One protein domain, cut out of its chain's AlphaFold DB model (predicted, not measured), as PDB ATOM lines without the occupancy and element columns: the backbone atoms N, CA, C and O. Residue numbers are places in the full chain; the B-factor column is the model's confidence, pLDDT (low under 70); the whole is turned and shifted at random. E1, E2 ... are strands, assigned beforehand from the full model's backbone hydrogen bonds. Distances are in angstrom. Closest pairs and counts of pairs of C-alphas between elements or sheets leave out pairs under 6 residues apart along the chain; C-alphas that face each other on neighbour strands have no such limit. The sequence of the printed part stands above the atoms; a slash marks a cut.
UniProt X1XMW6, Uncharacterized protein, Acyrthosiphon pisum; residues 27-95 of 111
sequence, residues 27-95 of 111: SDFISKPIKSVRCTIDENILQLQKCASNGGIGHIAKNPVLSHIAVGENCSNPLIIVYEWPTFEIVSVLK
ATOM      1  N   SER A  27     199.175 233.517 234.764       60.69
ATOM      2  CA  SER A  27     199.478 234.022 233.416       60.69
ATOM      3  C   SER A  27     200.915 234.504 233.205       60.69
ATOM      4  O   SER A  27     201.317 234.693 232.061       60.69
ATOM      5  N   ASP A  28     201.667 234.740 234.278       72.50
ATOM      6  CA  ASP A  28     203.050 235.215 234.218       72.50
ATOM      7  C   ASP A  28     204.034 234.049 234.009       72.50
ATOM      8  O   ASP A  28     205.146 234.260 233.535       72.50
ATOM      9  N   PHE A  29     203.612 232.813 234.312       64.25
ATOM     10  CA  PHE A  29     204.418 231.593 234.158       64.25
ATOM     11  C   PHE A  29     203.951 230.706 233.009       64.25
ATOM     12  O   PHE A  29     204.753 230.016 232.382       64.25
ATOM     13  N   ILE A  30     202.649 230.711 232.731       59.06
ATOM     14  CA  ILE A  30     202.066 229.951 231.634       59.06
ATOM     15  C   ILE A  30     201.860 230.930 230.487       59.06
ATOM     16  O   ILE A  30     200.880 231.679 230.461       59.06
ATOM     17  N   SER A  31     202.791 230.928 229.527       59.72
ATOM     18  CA  SER A  31     202.551 231.579 228.239       59.72
ATOM     19  C   SER A  31     201.193 231.119 227.716       59.72
ATOM     20  O   SER A  31     200.890 229.924 227.815       59.72
ATOM     21  N   LYS A  32     200.394 232.036 227.150       58.72
ATOM     22  CA  LYS A  32     199.146 231.675 226.452       58.72
ATOM     23  C   LYS A  32     199.391 230.405 225.624       58.72
ATOM     24  O   LYS A  32     200.458 230.345 225.007       58.72
ATOM     25  N   PRO A  33     198.470 229.421 225.627       59.44
ATOM     26  CA  PRO A  33     198.678 228.140 224.963       59.44
ATOM     27  C   PRO A  33     199.302 228.355 223.585       59.44
ATOM     28  O   PRO A  33     198.721 229.015 222.722       59.44
ATOM     29  N   ILE A  34     200.538 227.887 223.401       63.25
ATOM     30  CA  ILE A  34     201.179 227.976 222.094       63.25
ATOM     31  C   ILE A  34     200.471 226.940 221.238       63.25
ATOM     32  O   ILE A  34     200.660 225.734 221.420       63.25
ATOM     33  N   LYS A  35     199.636 227.411 220.310       60.56
ATOM     34  CA  LYS A  35     198.979 226.547 219.338       60.56
ATOM     35  C   LYS A  35     200.060 225.930 218.456       60.56
ATOM     36  O   LYS A  35     200.581 226.564 217.542       60.56
ATOM     37  N   SER A  36     200.450 224.700 218.781       62.28
ATOM     38  CA  SER A  36     201.380 223.931 217.963       62.28
ATOM     39  C   SER A  36     200.815 223.825 216.550       62.28
ATOM     40  O   SER A  36     199.644 223.493 216.386       62.28
ATOM     41  N   VAL A  37     201.648 224.020 215.524       68.38
ATOM     42  CA  VAL A  37     201.268 223.760 214.119       68.38
ATOM     43  C   VAL A  37     200.815 222.312 213.888       68.38
ATOM     44  O   VAL A  37     200.184 222.013 212.881       68.38
ATOM     45  N   ARG A  38     201.131 221.409 214.826       65.00
ATOM     46  CA  ARG A  38     200.697 220.006 214.829       65.00
ATOM     47  C   ARG A  38     199.421 219.761 215.640       65.00
ATOM     48  O   ARG A  38     198.883 218.663 215.572       65.00
ATOM     49  N   CYS A  39     198.952 220.736 216.420       62.94
ATOM     50  CA  CYS A  39     197.675 220.645 217.119       62.94
ATOM     51  C   CYS A  39     196.559 220.965 216.121       62.94
ATOM     52  O   CYS A  39     196.264 222.125 215.837       62.94
ATOM     53  N   THR A  40     195.980 219.918 215.543       66.94
ATOM     54  CA  THR A  40     194.912 220.015 214.540       66.94
ATOM     55  C   THR A  40     193.521 220.156 215.154       66.94
ATOM     56  O   THR A  40     192.547 220.302 214.420       66.94
ATOM     57  N   ILE A  41     193.412 220.112 216.485       70.44
ATOM     58  CA  ILE A  41     192.135 220.168 217.194       70.44
ATOM     59  C   ILE A  41     191.804 221.628 217.522       70.44
ATOM     60  O   ILE A  41     192.632 222.359 218.066       70.44
ATOM     61  N   ASP A  42     190.588 222.056 217.180       68.62
ATOM     62  CA  ASP A  42     190.046 223.344 217.613       68.62
ATOM     63  C   ASP A  42     189.761 223.301 219.123       68.62
ATOM     64  O   ASP A  42     189.049 222.421 219.609       68.62
ATOM     65  N   GLU A  43     190.312 224.258 219.870       63.03
ATOM     66  CA  GLU A  43     190.133 224.375 221.322       63.03
ATOM     67  C   GLU A  43     188.659 224.565 221.716       63.03
ATOM     68  O   GLU A  43     188.259 224.139 222.796       63.03
ATOM     69  N   ASN A  44     187.826 225.117 220.825       68.12
ATOM     70  CA  ASN A  44     186.383 225.263 221.045       68.12
ATOM     71  C   ASN A  44     185.610 223.941 220.883       68.12
ATOM     72  O   ASN A  44     184.426 223.875 221.213       68.12
ATOM     73  N   ILE A  45     186.262 222.896 220.362       66.25
ATOM     74  CA  ILE A  45     185.679 221.569 220.115       66.25
ATOM     75  C   ILE A  45     186.253 220.528 221.092       66.25
ATOM     76  O   ILE A  45     185.615 219.505 221.350       66.25
ATOM     77  N   LEU A  46     187.431 220.777 221.674       64.69
ATOM     78  CA  LEU A  46     188.073 219.842 222.593       64.69
ATOM     79  C   LEU A  46     187.338 219.788 223.942       64.69
ATOM     80  O   LEU A  46     187.558 220.605 224.833       64.69
ATOM     81  N   GLN A  47     186.504 218.767 224.117       57.75
ATOM     82  CA  GLN A  47     185.902 218.433 225.404       57.75
ATOM     83  C   GLN A  47     186.694 217.303 226.064       57.75
ATOM     84  O   GLN A  47     186.627 216.149 225.642       57.75
ATOM     85  N   LEU A  48     187.442 217.634 227.115       63.12
ATOM     86  CA  LEU A  48     188.085 216.644 227.975       63.12
ATOM     87  C   LEU A  48     187.107 216.266 229.089       63.12
ATOM     88  O   LEU A  48     186.695 217.117 229.876       63.12
ATOM     89  N   GLN A  49     186.720 214.996 229.158       53.09
ATOM     90  CA  GLN A  49     185.922 214.496 230.277       53.09
ATOM     91  C   GLN A  49     186.833 214.102 231.444       53.09
ATOM     92  O   GLN A  49     187.978 213.693 231.247       53.09
ATOM     93  N   LYS A  50     186.314 214.214 232.672       51.47
ATOM     94  CA  LYS A  50     186.970 213.649 233.863       51.47
ATOM     95  C   LYS A  50     187.162 212.144 233.641       51.47
ATOM     96  O   LYS A  50     186.267 211.501 233.094       51.47
ATOM     97  N   CYS A  51     188.315 211.592 234.031       57.88
ATOM     98  CA  CYS A  51     188.618 210.176 233.807       57.88
ATOM     99  C   CYS A  51     187.550 209.271 234.448       57.88
ATOM    100  O   CYS A  51     186.877 209.666 235.406       57.88
ATOM    101  N   ALA A  52     187.433 208.046 233.924       56.53
ATOM    102  CA  ALA A  52     186.367 207.068 234.186       56.53
ATOM    103  C   ALA A  52     186.155 206.676 235.668       56.53
ATOM    104  O   ALA A  52     185.184 205.997 235.992       56.53
ATOM    105  N   SER A  53     187.009 207.157 236.571       62.72
ATOM    106  CA  SER A  53     187.020 206.833 237.998       62.72
ATOM    107  C   SER A  53     186.948 208.077 238.900       62.72
ATOM    108  O   SER A  53     187.387 208.040 240.047       62.72
ATOM    109  N   ASN A  54     186.441 209.211 238.395       67.75
ATOM    110  CA  ASN A  54     186.386 210.508 239.099       67.75
ATOM    111  C   ASN A  54     187.755 211.114 239.489       67.75
ATOM    112  O   ASN A  54     187.792 212.158 240.143       67.75
ATOM    113  N   GLY A  55     188.858 210.493 239.066       69.88
ATOM    114  CA  GLY A  55     190.227 210.972 239.235       69.88
ATOM    115  C   GLY A  55     190.800 211.635 237.987       69.88
ATOM    116  O   GLY A  55     190.153 211.702 236.943       69.88
ATOM    117  N   GLY A  56     192.031 212.124 238.105       79.75
ATOM    118  CA  GLY A  56     192.868 212.508 236.967       79.75
ATOM    119  C   GLY A  56     193.982 211.490 236.731       79.75
ATOM    120  O   GLY A  56     194.020 210.432 237.358       79.75
ATOM    121  N   ILE A  57     194.932 211.838 235.869       84.94
ATOM    122  CA  ILE A  57     196.184 211.087 235.739       84.94
ATOM    123  C   ILE A  57     197.043 211.362 236.979       84.94
ATOM    124  O   ILE A  57     197.309 212.518 237.304       84.94
ATOM    125  N   GLY A  58     197.466 210.304 237.669       83.94
ATOM    126  CA  GLY A  58     198.392 210.387 238.799       83.94
ATOM    127  C   GLY A  58     199.850 210.330 238.368       83.94
ATOM    128  O   GLY A  58     200.671 211.104 238.854       83.94
ATOM    129  N   HIS A  59     200.177 209.434 237.432       88.25
ATOM    130  CA  HIS A  59     201.538 209.282 236.924       88.25
ATOM    131  C   HIS A  59     201.556 208.666 235.523       88.25
ATOM    132  O   HIS A  59     200.683 207.870 235.176       88.25
ATOM    133  N   ILE A  60     202.589 208.982 234.742       92.12
ATOM    134  CA  ILE A  60     202.871 208.341 233.455       92.12
ATOM    135  C   ILE A  60     204.320 207.869 233.468       92.12
ATOM    136  O   ILE A  60     205.220 208.648 233.769       92.12
ATOM    137  N   ALA A  61     204.550 206.607 233.118       93.12
ATOM    138  CA  ALA A  61     205.883 206.035 232.995       93.12
ATOM    139  C   ALA A  61     206.069 205.411 231.610       93.12
ATOM    140  O   ALA A  61     205.241 204.619 231.156       93.12
ATOM    141  N   LYS A  62     207.186 205.724 230.952       94.44
ATOM    142  CA  LYS A  62     207.604 205.059 229.713       94.44
ATOM    143  C   LYS A  62     208.431 203.826 230.056       94.44
ATOM    144  O   LYS A  62     209.342 203.895 230.881       94.44
ATOM    145  N   ASN A  63     208.142 202.705 229.408       94.25
ATOM    146  CA  ASN A  63     208.966 201.514 229.540       94.25
ATOM    147  C   ASN A  63     210.336 201.758 228.882       94.25
ATOM    148  O   ASN A  63     210.381 202.129 227.712       94.25
ATOM    149  N   PRO A  64     211.474 201.568 229.574       91.88
ATOM    150  CA  PRO A  64     212.783 201.877 228.999       91.88
ATOM    151  C   PRO A  64     213.141 201.005 227.785       91.88
ATOM    152  O   PRO A  64     213.847 201.491 226.906       91.88
ATOM    153  N   VAL A  65     212.611 199.781 227.696       93.50
ATOM    154  CA  VAL A  65     212.949 198.784 226.666       93.50
ATOM    155  C   VAL A  65     211.845 198.641 225.619       93.50
ATOM    156  O   VAL A  65     212.115 198.713 224.426       93.50
ATOM    157  N   LEU A  66     210.605 198.435 226.061       94.25
ATOM    158  CA  LEU A  66     209.451 198.217 225.191       94.25
ATOM    159  C   LEU A  66     208.811 199.545 224.786       94.25
ATOM    160  O   LEU A  66     208.928 200.550 225.492       94.25
ATOM    161  N   SER A  67     208.053 199.530 223.695       95.81
ATOM    162  CA  SER A  67     207.218 200.652 223.259       95.81
ATOM    163  C   SER A  67     205.942 200.768 224.099       95.81
ATOM    164  O   SER A  67     204.861 200.968 223.574       95.81
ATOM    165  N   HIS A  68     206.048 200.658 225.425       95.75
ATOM    166  CA  HIS A  68     204.900 200.746 226.324       95.75
ATOM    167  C   HIS A  68     204.883 202.055 227.109       95.75
ATOM    168  O   HIS A  68     205.914 202.537 227.594       95.75
ATOM    169  N   ILE A  69     203.679 202.573 227.328       95.94
ATOM    170  CA  ILE A  69     203.397 203.674 228.244       95.94
ATOM    171  C   ILE A  69     202.435 203.152 229.304       95.94
ATOM    172  O   ILE A  69     201.353 202.675 228.982       95.94
ATOM    173  N   ALA A  70     202.825 203.237 230.573       93.31
ATOM    174  CA  ALA A  70     201.926 202.950 231.680       93.31
ATOM    175  C   ALA A  70     201.366 204.257 232.248       93.31
ATOM    176  O   ALA A  70     202.121 205.193 232.519       93.31
ATOM    177  N   VAL A  71     200.053 204.302 232.435       91.38
ATOM    178  CA  VAL A  71     199.311 205.441 232.976       91.38
ATOM    179  C   VAL A  71     198.612 204.985 234.251       91.38
ATOM    180  O   VAL A  71     197.797 204.064 234.217       91.38
ATOM    181  N   GLY A  72     198.961 205.606 235.374       87.69
ATOM    182  CA  GLY A  72     198.312 205.390 236.665       87.69
ATOM    183  C   GLY A  72     197.255 206.457 236.933       87.69
ATOM    184  O   GLY A  72     197.513 207.650 236.749       87.69
ATOM    185  N   GLU A  73     196.076 206.039 237.382       84.94
ATOM    186  CA  GLU A  73     195.004 206.947 237.796       84.94
ATOM    187  C   GLU A  73     195.232 207.508 239.209       84.94
ATOM    188  O   GLU A  73     195.833 206.867 240.071       84.94
ATOM    189  N   ASN A  74     194.712 208.709 239.461       81.62
ATOM    190  CA  ASN A  74     194.656 209.330 240.779       81.62
ATOM    191  C   ASN A  74     193.211 209.336 241.310       81.62
ATOM    192  O   ASN A  74     192.519 210.355 241.243       81.62
ATOM    193  N   CYS A  75     192.738 208.186 241.792       76.75
ATOM    194  CA  CYS A  75     191.403 208.000 242.373       76.75
ATOM    195  C   CYS A  75     191.401 206.912 243.460       76.75
ATOM    196  O   CYS A  75     192.418 206.276 243.731       76.75
ATOM    197  N   SER A  76     190.247 206.693 244.095       77.56
ATOM    198  CA  SER A  76     190.017 205.520 244.945       77.56
ATOM    199  C   SER A  76     190.047 204.244 244.101       77.56
ATOM    200  O   SER A  76     189.340 204.183 243.095       77.56
ATOM    201  N   ASN A  77     190.811 203.230 244.530       76.69
ATOM    202  CA  ASN A  77     191.046 201.986 243.780       76.69
ATOM    203  C   ASN A  77     191.581 202.248 242.353       76.69
ATOM    204  O   ASN A  77     190.903 201.934 241.370       76.69
ATOM    205  N   PRO A  78     192.765 202.876 242.227       80.56
ATOM    206  CA  PRO A  78     193.269 203.325 240.940       80.56
ATOM    207  C   PRO A  78     193.681 202.152 240.049       80.56
ATOM    208  O   PRO A  78     194.245 201.151 240.506       80.56
ATOM    209  N   LEU A  79     193.436 202.313 238.751       85.38
ATOM    210  CA  LEU A  79     193.960 201.427 237.721       85.38
ATOM    211  C   LEU A  79     195.354 201.878 237.280       85.38
ATOM    212  O   LEU A  79     195.668 203.072 237.263       85.38
ATOM    213  N   ILE A  80     196.168 200.914 236.851       88.44
ATOM    214  CA  ILE A  80     197.312 201.182 235.978       88.44
ATOM    215  C   ILE A  80     197.004 200.550 234.628       88.44
ATOM    216  O   ILE A  80     196.849 199.333 234.523       88.44
ATOM    217  N   ILE A  81     196.923 201.376 233.591       91.12
ATOM    218  CA  ILE A  81     196.674 200.927 232.223       91.12
ATOM    219  C   ILE A  81     197.986 201.018 231.452       91.12
ATOM    220  O   ILE A  81     198.644 202.059 231.447       91.12
ATOM    221  N   VAL A  82     198.383 199.914 230.826       93.56
ATOM    222  CA  VAL A  82     199.562 199.842 229.966       93.56
ATOM    223  C   VAL A  82     199.094 199.871 228.522       93.56
ATOM    224  O   VAL A  82     198.310 199.019 228.106       93.56
ATOM    225  N   TYR A  83     199.594 200.843 227.774       96.38
ATOM    226  CA  TYR A  83     199.331 201.035 226.358       96.38
ATOM    227  C   TYR A  83     200.570 200.710 225.529       96.38
ATOM    228  O   TYR A  83     201.688 201.013 225.953       96.38
ATOM    229  N   GLU A  84     200.364 200.172 224.332       97.06
ATOM    230  CA  GLU A  84     201.366 200.176 223.267       97.06
ATOM    231  C   GLU A  84     201.444 201.588 222.675       97.06
ATOM    232  O   GLU A  84     200.429 202.230 222.413       97.06
ATOM    233  N   TRP A  85     202.647 202.093 222.451       93.00
ATOM    234  CA  TRP A  85     202.893 203.344 221.752       93.00
ATOM    235  C   TRP A  85     203.437 203.046 220.348       93.00
ATOM    236  O   TRP A  85     204.396 202.287 220.226       93.00
ATOM    237  N   PRO A  86     202.921 203.688 219.281       94.25
ATOM    238  CA  PRO A  86     202.028 204.852 219.283       94.25
ATOM    239  C   PRO A  86     200.538 204.530 219.105       94.25
ATOM    240  O   PRO A  86     199.735 205.455 219.020       94.25
ATOM    241  N   THR A  87     200.159 203.255 218.998       94.50
ATOM    242  CA  THR A  87     198.777 202.861 218.663       94.50
ATOM    243  C   THR A  87     197.781 203.140 219.786       94.50
ATOM    244  O   THR A  87     196.590 203.270 219.520       94.50
ATOM    245  N   PHE A  88     198.262 203.255 221.027       92.12
ATOM    246  CA  PHE A  88     197.457 203.338 222.244       92.12
ATOM    247  C   PHE A  88     196.498 202.158 222.431       92.12
ATOM    248  O   PHE A  88     195.481 202.266 223.117       92.12
ATOM    249  N   GLU A  89     196.834 201.000 221.865       93.88
ATOM    250  CA  GLU A  89     196.128 199.761 222.170       93.88
ATOM    251  C   GLU A  89     196.420 199.338 223.612       93.88
ATOM    252  O   GLU A  89     197.547 199.458 224.100       93.88
ATOM    253  N   ILE A  90     195.392 198.863 224.319       94.62
ATOM    254  CA  ILE A  90     195.535 198.412 225.704       94.62
ATOM    255  C   ILE A  90     196.286 197.080 225.702       94.62
ATOM    256  O   ILE A  90     195.749 196.053 225.292       94.62
ATOM    257  N   VAL A  91     197.508 197.095 226.225       95.69
ATOM    258  CA  VAL A  91     198.327 195.898 226.454       95.69
ATOM    259  C   VAL A  91     197.883 195.198 227.735       95.69
ATOM    260  O   VAL A  91     197.809 193.972 227.795       95.69
ATOM    261  N   SER A  92     197.602 195.969 228.790       93.44
ATOM    262  CA  SER A  92     197.182 195.413 230.076       93.44
ATOM    263  C   SER A  92     196.448 196.430 230.943       93.44
ATOM    264  O   SER A  92     196.676 197.635 230.846       93.44
ATOM    265  N   VAL A  93     195.605 195.926 231.843       90.69
ATOM    266  CA  VAL A  93     194.962 196.701 232.907       90.69
ATOM    267  C   VAL A  93     195.276 196.025 234.236       90.69
ATOM    268  O   VAL A  93     194.812 194.915 234.503       90.69
ATOM    269  N   LEU A  94     196.055 196.698 235.075       87.00
ATOM    270  CA  LEU A  94     196.415 196.231 236.407       87.00
ATOM    271  C   LEU A  94     195.439 196.835 237.421       87.00
ATOM    272  O   LEU A  94     195.282 198.054 237.507       87.00
ATOM    273  N   LYS A  95     194.772 195.958 238.174       83.50
ATOM    274  CA  LYS A  95     193.822 196.300 239.240       83.50
ATOM    275  C   LYS A  95     194.452 196.012 240.599       83.50
ATOM    276  O   LYS A  95     195.240 195.079 240.715       83.50
TER     277      LYS A  95
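AT A GLANCE: This is residues 27 to 95 of the 111 residues of an uncharacterized protein of Acyrthosiphon pisum (UniProt X1XMW6). There is little regular structure here: a long first stretch, residues 27 to 55, of which 27 to 34, 36 to 42 and 44 to 50 stick out, leads into one small, strongly twisted sheet. The 69 printed residues have no named helix and four strands, E1 to E4, side by side in chain order and antiparallel; the class is all strand, with 24 residues in named elements. The whole is loose, with a radius of gyration of the C-alphas of 15.1 A and spans of 37 by 29 by 25 A.

HOW THE PARTS SIT: E1, residues 56 to 62, E2, 68 to 74, E3, 80 to 84, and E4, 90 to 94, form a meander, each strand the antiparallel neighbour of the one before. Within hydrogen-bond range are N 61 and O 70 at 2.9 A in hairpin E1 and E2, N 71 and O 81 at 2.8 A in hairpin E2 and E3, and N 82 and O 92 at 2.8 A in hairpin E3 and E4. The directions differ by 156, 154 and 164 degrees. Edge strands E1 and E4 are apart.

IN THESE COORDINATES: E1 begins at C-alpha 56 (192.868, 212.508, 236.967) and measures 18.0 A; E2 measures 19.7 A, E3 13.4 A, and E4 11.0 A, ending at C-alpha 94 (196.415, 196.231, 236.407).

THE WHOLE: The C-alphas farthest apart, of Asp 28 and Ser 92, are 40.4 A apart. The printed part has no cut, and its three links are tight. Residues 27, 29 to 40 and 42 to 55 have pLDDT under 70.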